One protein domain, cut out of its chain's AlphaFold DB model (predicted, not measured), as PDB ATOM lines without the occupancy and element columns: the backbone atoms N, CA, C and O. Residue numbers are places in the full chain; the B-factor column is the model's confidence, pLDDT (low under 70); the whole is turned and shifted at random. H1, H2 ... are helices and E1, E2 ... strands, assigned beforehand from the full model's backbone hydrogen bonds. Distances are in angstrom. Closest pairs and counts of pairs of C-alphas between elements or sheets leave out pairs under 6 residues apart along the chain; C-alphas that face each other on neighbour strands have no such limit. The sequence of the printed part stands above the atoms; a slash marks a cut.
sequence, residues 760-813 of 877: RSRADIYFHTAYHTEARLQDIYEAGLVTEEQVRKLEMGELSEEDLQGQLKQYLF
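AT A GLANCE: This is residues 760 to 813 of the 877 residues of an uncharacterized protein of Ciona intestinalis (UniProt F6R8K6). A short two-stranded hairpin, E1 and E2, makes a small ribbon along one side of the domain, and four short helices, H1 to H4, lie to the other side, with H2 apart from both strands. H1 follows E2 directly and the chain then folds back into H2, while H3 and H4 lie on the E1 side of the ribbon. The printed part has 54 residues, with two named strands and then four named helices in the order E1, E2, H1, H2, H3, H4; the sheet E1 - E2 is antiparallel and the class is mostly helix. The whole is compact, with a radius of gyration of the C-alphas of 10.1 A and spans of 28 by 19 by 18 A.

IN THESE COORDINATES: E1 is residues 766 to 768, 6.8 A long, starting with C-alpha 766 at (123.686, 129.356, 137.928). E2 is residues 774 to 776, 6.6 A. H1 is residues 777 to 782, 8.5 A; H2, the longest helix, is residues 788 to 795, 10.4 A. H3 is residues 801 to 807, 10.1 A, and H4 is residues 809 to 812, 5.3 A, ending with C-alpha 812 at (124.535, 123.727, 128.191).

HOW THE PARTS SIT: E1 and E2 form an antiparallel hairpin at 147 degrees, with N 767 and O 775 within hydrogen-bond range at 2.8 A. The closest C-alphas of E1 and H3 are those of Phe 767 and Gln 805, 7.1 A. H1 and H2, a helical hairpin, only just touch, with 3 pairs of C-alphas within 8 A, the closest Tyr 781 and Glu 788 at 7.7 A; they run opposite ways at a shallow tilt of 12 degrees. H3 is close but not clearly touching to H2, C-alphas of Leu 794 and Glu 801 7.1 A apart, and to H4, C-alphas of Gln 805 and Leu 812 7.7 A apart. H1 and H3 are apart. Every O i to N i+4 pair is within hydrogen-bond range in H1, H2 and H3; H4 is too short for one.

THE WHOLE: The farthest C-alphas, those of His 772 and Glu 789, are 27.9 A apart. The printed part has no cut, and its links between named elements are tight. Mean pLDDT of the printed part is 76.4; residues 760 to 764, 770 to 772 and 796 to 797 are under 70.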
ATOM      1  N   ARG A 760     126.211 127.614 150.258       62.44
ATOM      2  CA  ARG A 760     125.448 128.242 149.164       62.44
ATOM      3  C   ARG A 760     124.127 127.499 148.948       62.44
ATOM      4  O   ARG A 760     124.092 126.272 149.022       62.44
ATOM      5  N   SER A 761     123.042 128.237 148.717       64.94
ATOM      6  CA  SER A 761     121.733 127.652 148.407       64.94
ATOM      7  C   SER A 761     121.695 127.174 146.954       64.94
ATOM      8  O   SER A 761     122.240 127.837 146.072       64.94
ATOM      9  N   ARG A 762     120.998 126.064 146.668       68.88
ATOM     10  CA  ARG A 762     120.813 125.542 145.293       68.88
ATOM     11  C   ARG A 762     120.202 126.565 144.337       68.88
ATOM     12  O   ARG A 762     120.467 126.520 143.142       68.88
ATOM     13  N   ALA A 763     119.378 127.465 144.872       63.19
ATOM     14  CA  ALA A 763     118.692 128.509 144.116       63.19
ATOM     15  C   ALA A 763     119.614 129.662 143.675       63.19
ATOM     16  O   ALA A 763     119.231 130.442 142.801       63.19
ATOM     17  N   ASP A 764     120.811 129.750 144.260       65.81
ATOM     18  CA  ASP A 764     121.754 130.845 144.032       65.81
ATOM     19  C   ASP A 764     122.883 130.451 143.061       65.81
ATOM     20  O   ASP A 764     123.680 131.298 142.675       65.81
ATOM     21  N   ILE A 765     122.936 129.187 142.615       72.50
ATOM     22  CA  ILE A 765     123.968 128.680 141.698       72.50
ATOM     23  C   ILE A 765     123.405 128.591 140.274       72.50
ATOM     24  O   ILE A 765     122.394 127.926 140.034       72.50
ATOM     25  N   TYR A 766     124.095 129.230 139.328       77.50
ATOM     26  CA  TYR A 766     123.686 129.356 137.928       77.50
ATOM     27  C   TYR A 766     124.823 128.957 136.987       77.50
ATOM     28  O   TYR A 766     125.991 129.199 137.272       77.50
ATOM     29  N   PHE A 767     124.473 128.395 135.833       76.94
ATOM     30  CA  PHE A 767     125.405 128.027 134.774       76.94
ATOM     31  C   PHE A 767     125.130 128.854 133.526       76.94
ATOM     32  O   PHE A 767     123.979 129.020 133.107       76.94
ATOM     33  N   HIS A 768     126.199 129.347 132.904       74.62
ATOM     34  CA  HIS A 768     126.098 130.019 131.617       74.62
ATOM     35  C   HIS A 768     125.773 129.004 130.512       74.62
ATOM     36  O   HIS A 768     126.368 127.924 130.465       74.62
ATOM     37  N   THR A 769     124.847 129.367 129.625       72.62
ATOM     38  CA  THR A 769     124.448 128.552 128.469       72.62
ATOM     39  C   THR A 769     124.671 129.316 127.169       72.62
ATOM     40  O   THR A 769     124.671 130.550 127.157       72.62
ATOM     41  N   ALA A 770     124.807 128.591 126.057       65.44
ATOM     42  CA  ALA A 770     124.949 129.181 124.721       65.44
ATOM     43  C   ALA A 770     123.693 129.923 124.225       65.44
ATOM     44  O   ALA A 770     123.740 130.547 123.169       65.44
ATOM     45  N   TYR A 771     122.581 129.849 124.960       69.50
ATOM     46  CA  TYR A 771     121.259 130.318 124.532       69.50
ATOM     47  C   TYR A 771     120.885 131.684 125.124       69.50
ATOM     48  O   TYR A 771     119.712 132.037 125.195       69.50
ATOM     49  N   HIS A 772     121.884 132.448 125.581       64.56
ATOM     50  CA  HIS A 772     121.720 133.771 126.200       64.56
ATOM     51  C   HIS A 772     120.833 133.790 127.463       64.56
ATOM     52  O   HIS A 772     120.378 134.850 127.892       64.56
ATOM     53  N   THR A 773     120.635 132.630 128.096       70.56
ATOM     54  CA  THR A 773     119.905 132.453 129.360       70.56
ATOM     55  C   THR A 773     120.750 131.673 130.368       70.56
ATOM     56  O   THR A 773     121.538 130.812 129.988       70.56
ATOM     57  N   GLU A 774     120.604 131.946 131.661       75.94
ATOM     58  CA  GLU A 774     121.311 131.208 132.718       75.94
ATOM     59  C   GLU A 774     120.463 130.019 133.200       75.94
ATOM     60  O   GLU A 774     119.259 130.169 133.415       75.94
ATOM     61  N   ALA A 775     121.075 128.845 133.377       79.88
ATOM     62  CA  ALA A 775     120.408 127.642 133.891       79.88
ATOM     63  C   ALA A 775     120.669 127.484 135.394       79.88
ATOM     64  O   ALA A 775     121.819 127.562 135.827       79.88
ATOM     65  N   ARG A 776     119.633 127.247 136.207       82.88
ATOM     66  CA  ARG A 776     119.803 127.070 137.661       82.88
ATOM     67  C   ARG A 776     120.344 125.683 137.968       82.88
ATOM     68  O   ARG A 776     119.942 124.711 137.333       82.88
ATOM     69  N   LEU A 777     121.168 125.559 139.007       82.00
ATOM     70  CA  LEU A 777     121.613 124.250 139.498       82.00
ATOM     71  C   LEU A 777     120.424 123.359 139.878       82.00
ATOM     72  O   LEU A 777     120.470 122.157 139.639       82.00
ATOM     73  N   GLN A 778     119.355 123.952 140.421       81.06
ATOM     74  CA  GLN A 778     118.112 123.239 140.717       81.06
ATOM     75  C   GLN A 778     117.488 122.630 139.452       81.06
ATOM     76  O   GLN A 778     117.160 121.449 139.459       81.06
ATOM     77  N   ASP A 779     117.407 123.391 138.360       82.94
ATOM     78  CA  ASP A 779     116.828 122.920 137.096       82.94
ATOM     79  C   ASP A 779     117.704 121.818 136.464       82.94
ATOM     80  O   ASP A 779     117.199 120.825 135.943       82.94
ATOM     81  N   ILE A 780     119.033 121.948 136.557       84.81
ATOM     82  CA  ILE A 780     120.007 120.954 136.064       84.81
ATOM     83  C   ILE A 780     119.942 119.658 136.887       84.81
ATOM     84  O   ILE A 780     120.066 118.557 136.340       84.81
ATOM     85  N   TYR A 781     119.737 119.779 138.197       83.69
ATOM     86  CA  TYR A 781     119.533 118.646 139.094       83.69
ATOM     87  C   TYR A 781     118.203 117.940 138.820       83.69
ATOM     88  O   TYR A 781     118.176 116.716 138.698       83.69
ATOM     89  N   GLU A 782     117.114 118.691 138.645       84.00
ATOM     90  CA  GLU A 782     115.801 118.147 138.272       84.00
ATOM     91  C   GLU A 782     115.825 117.468 136.894       84.00
ATOM     92  O   GLU A 782     115.169 116.446 136.699       84.00
ATOM     93  N   ALA A 783     116.645 117.970 135.967       83.50
ATOM     94  CA  ALA A 783     116.906 117.341 134.673       83.50
ATOM     95  C   ALA A 783     117.773 116.066 134.759       83.50
ATOM     96  O   ALA A 783     117.985 115.401 133.744       83.50
ATOM     97  N   GLY A 784     118.286 115.710 135.943       83.44
ATOM     98  CA  GLY A 784     119.101 114.513 136.166       83.44
ATOM     99  C   GLY A 784     120.514 114.589 135.584       83.44
ATOM    100  O   GLY A 784     121.163 113.557 135.423       83.44
ATOM    101  N   LEU A 785     121.000 115.790 135.258       84.25
ATOM    102  CA  LEU A 785     122.314 115.993 134.638       84.25
ATOM    103  C   LEU A 785     123.462 116.011 135.658       84.25
ATOM    104  O   LEU A 785     124.624 115.861 135.286       84.25
ATOM    105  N   VAL A 786     123.147 116.196 136.942       85.50
ATOM    106  CA  VAL A 786     124.112 116.238 138.048       85.50
ATOM    107  C   VAL A 786     123.633 115.378 139.209       85.50
ATOM    108  O   VAL A 786     122.443 115.306 139.512       85.50
ATOM    109  N   THR A 787     124.573 114.723 139.881       85.31
ATOM    110  CA  THR A 787     124.284 113.884 141.050       85.31
ATOM    111  C   THR A 787     124.160 114.716 142.328       85.31
ATOM    112  O   THR A 787     124.787 115.765 142.470       85.31
ATOM    113  N   GLU A 788     123.409 114.212 143.311       84.06
ATOM    114  CA  GLU A 788     123.277 114.835 144.641       84.06
ATOM    115  C   GLU A 788     124.645 115.066 145.317       84.06
ATOM    116  O   GLU A 788     124.847 116.055 146.018       84.06
ATOM    117  N   GLU A 789     125.620 114.185 145.068       82.25
ATOM    118  CA  GLU A 789     126.983 114.334 145.581       82.25
ATOM    119  C   GLU A 789     127.719 115.519 144.939       82.25
ATOM    120  O   GLU A 789     128.387 116.281 145.640       82.25
ATOM    121  N   GLN A 790     127.570 115.718 143.625       82.62
ATOM    122  CA  GLN A 790     128.142 116.867 142.915       82.62
ATOM    123  C   GLN A 790     127.492 118.177 143.363       82.62
ATOM    124  O   GLN A 790     128.206 119.139 143.641       82.62
ATOM    125  N   VAL A 791     126.165 118.195 143.523       81.75
ATOM    126  CA  VAL A 791     125.429 119.346 144.076       81.75
ATOM    127  C   VAL A 791     125.953 119.689 145.468       81.75
ATOM    128  O   VAL A 791     126.279 120.843 145.733       81.75
ATOM    129  N   ARG A 792     126.132 118.692 146.344       77.62
ATOM    130  CA  ARG A 792     126.678 118.912 147.691       77.62
ATOM    131  C   ARG A 792     128.097 119.486 147.653       77.62
ATOM    132  O   ARG A 792     128.401 120.383 148.434       77.62
ATOM    133  N   LYS A 793     128.956 118.999 146.752       78.62
ATOM    134  CA  LYS A 793     130.324 119.524 146.572       78.62
ATOM    135  C   LYS A 793     130.322 120.966 146.048       78.62
ATOM    136  O   LYS A 793     131.128 121.766 146.513       78.62
ATOM    137  N   LEU A 794     129.392 121.330 145.164       77.44
ATOM    138  CA  LEU A 794     129.205 122.710 144.682       77.44
ATOM    139  C   LEU A 794     128.685 123.655 145.775       77.44
ATOM    140  O   LEU A 794     129.233 124.746 145.958       77.44
ATOM    141  N   GLU A 795     127.684 123.220 146.547       73.38
ATOM    142  CA  GLU A 795     127.136 123.961 147.694       73.38
ATOM    143  C   GLU A 795     128.200 124.244 148.767       73.38
ATOM    144  O   GLU A 795     128.170 125.299 149.406       73.38
ATOM    145  N   MET A 796     129.134 123.303 148.965       67.44
ATOM    146  CA  MET A 796     130.260 123.433 149.899       67.44
ATOM    147  C   MET A 796     131.500 124.105 149.284       67.44
ATOM    148  O   MET A 796     132.454 124.376 150.005       67.44
ATOM    149  N   GLY A 797     131.493 124.401 147.979       63.12
ATOM    150  CA  GLY A 797     132.617 125.041 147.286       63.12
ATOM    151  C   GLY A 797     133.840 124.144 147.059       63.12
ATOM    152  O   GLY A 797     134.903 124.660 146.733       63.12
ATOM    153  N   GLU A 798     133.700 122.823 147.212       70.19
ATOM    154  CA  GLU A 798     134.751 121.825 146.950       70.19
ATOM    155  C   GLU A 798     134.899 121.497 145.455       70.19
ATOM    156  O   GLU A 798     135.938 120.995 145.031       70.19
ATOM    157  N   LEU A 799     133.859 121.761 144.659       73.88
ATOM    158  CA  LEU A 799     133.844 121.589 143.207       73.88
ATOM    159  C   LEU A 799     133.576 122.944 142.549       73.88
ATOM    160  O   LEU A 799     132.652 123.653 142.962       73.88
ATOM    161  N   SER A 800     134.383 123.310 141.549       71.19
ATOM    162  CA  SER A 800     134.186 124.564 140.823       71.19
ATOM    163  C   SER A 800     133.026 124.450 139.829       71.19
ATOM    164  O   SER A 800     132.707 123.373 139.321       71.19
ATOM    165  N   GLU A 801     132.375 125.580 139.560       74.38
ATOM    166  CA  GLU A 801     131.311 125.661 138.553       74.38
ATOM    167  C   GLU A 801     131.864 125.371 137.150       74.38
ATOM    168  O   GLU A 801     131.200 124.698 136.368       74.38
ATOM    169  N   GLU A 802     133.107 125.779 136.869       74.06
ATOM    170  CA  GLU A 802     133.803 125.543 135.597       74.06
ATOM    171  C   GLU A 802     134.059 124.048 135.342       74.06
ATOM    172  O   GLU A 802     133.810 123.559 134.237       74.06
ATOM    173  N   ASP A 803     134.474 123.295 136.367       77.88
ATOM    174  CA  ASP A 803     134.727 121.850 136.254       77.88
ATOM    175  C   ASP A 803     133.450 121.083 135.892       77.88
ATOM    176  O   ASP A 803     133.457 120.178 135.049       77.88
ATOM    177  N   LEU A 804     132.326 121.456 136.511       80.00
ATOM    178  CA  LEU A 804     131.034 120.846 136.213       80.00
ATOM    179  C   LEU A 804     130.487 121.327 134.864       80.00
ATOM    180  O   LEU A 804     129.909 120.542 134.114       80.00
ATOM    181  N   GLN A 805     130.707 122.593 134.514       79.62
ATOM    182  CA  GLN A 805     130.315 123.147 133.223       79.62
ATOM    183  C   GLN A 805     131.044 122.455 132.063       79.62
ATOM    184  O   GLN A 805     130.440 122.230 131.015       79.62
ATOM    185  N   GLY A 806     132.294 122.025 132.266       76.75
ATOM    186  CA  GLY A 806     133.022 121.168 131.327       76.75
ATOM    187  C   GLY A 806     132.331 119.822 131.080       76.75
ATOM    188  O   GLY A 806     132.209 119.397 129.932       76.75
ATOM    189  N   GLN A 807     131.811 119.177 132.129       80.06
ATOM    190  CA  GLN A 807     131.058 117.914 132.018       80.06
ATOM    191  C   GLN A 807     129.682 118.112 131.373       80.06
ATOM    192  O   GLN A 807     129.210 117.271 130.610       80.06
ATOM    193  N   LEU A 808     129.047 119.250 131.652       80.69
ATOM    194  CA  LEU A 808     127.727 119.610 131.145       80.69
ATOM    195  C   LEU A 808     127.767 120.313 129.783       80.69
ATOM    196  O   LEU A 808     126.720 120.723 129.281       80.69
ATOM    197  N   LYS A 809     128.948 120.439 129.164       80.25
ATOM    198  CA  LYS A 809     129.155 121.236 127.950       80.25
ATOM    199  C   LYS A 809     128.178 120.863 126.834       80.25
ATOM    200  O   LYS A 809     127.555 121.753 126.268       80.25
ATOM    201  N   GLN A 810     127.976 119.567 126.591       78.75
ATOM    202  CA  GLN A 810     127.071 119.080 125.542       78.75
ATOM    203  C   GLN A 810     125.597 119.472 125.753       78.75
ATOM    204  O   GLN A 810     124.834 119.578 124.797       78.75
ATOM    205  N   TYR A 811     125.188 119.696 127.005       80.88
ATOM    206  CA  TYR A 811     123.812 120.037 127.363       80.88
ATOM    207  C   TYR A 811     123.609 121.552 127.470       80.88
ATOM    208  O   TYR A 811     122.576 122.066 127.055       80.88
ATOM    209  N   LEU A 812     124.604 122.275 127.993       78.62
ATOM    210  CA  LEU A 812     124.535 123.727 128.191       78.62
ATOM    211  C   LEU A 812     124.912 124.526 126.935       78.62
ATOM    212  O   LEU A 812     124.445 125.652 126.765       78.62
ATOM    213  N   PHE A 813     125.750 123.964 126.061       72.12
ATOM    214  CA  PHE A 813     126.269 124.639 124.865       72.12
ATOM    215  C   PHE A 813     125.940 123.922 123.548       72.12
ATOM    216  O   PHE A 813     126.336 124.405 122.489       72.12
TER     217      PHE A 813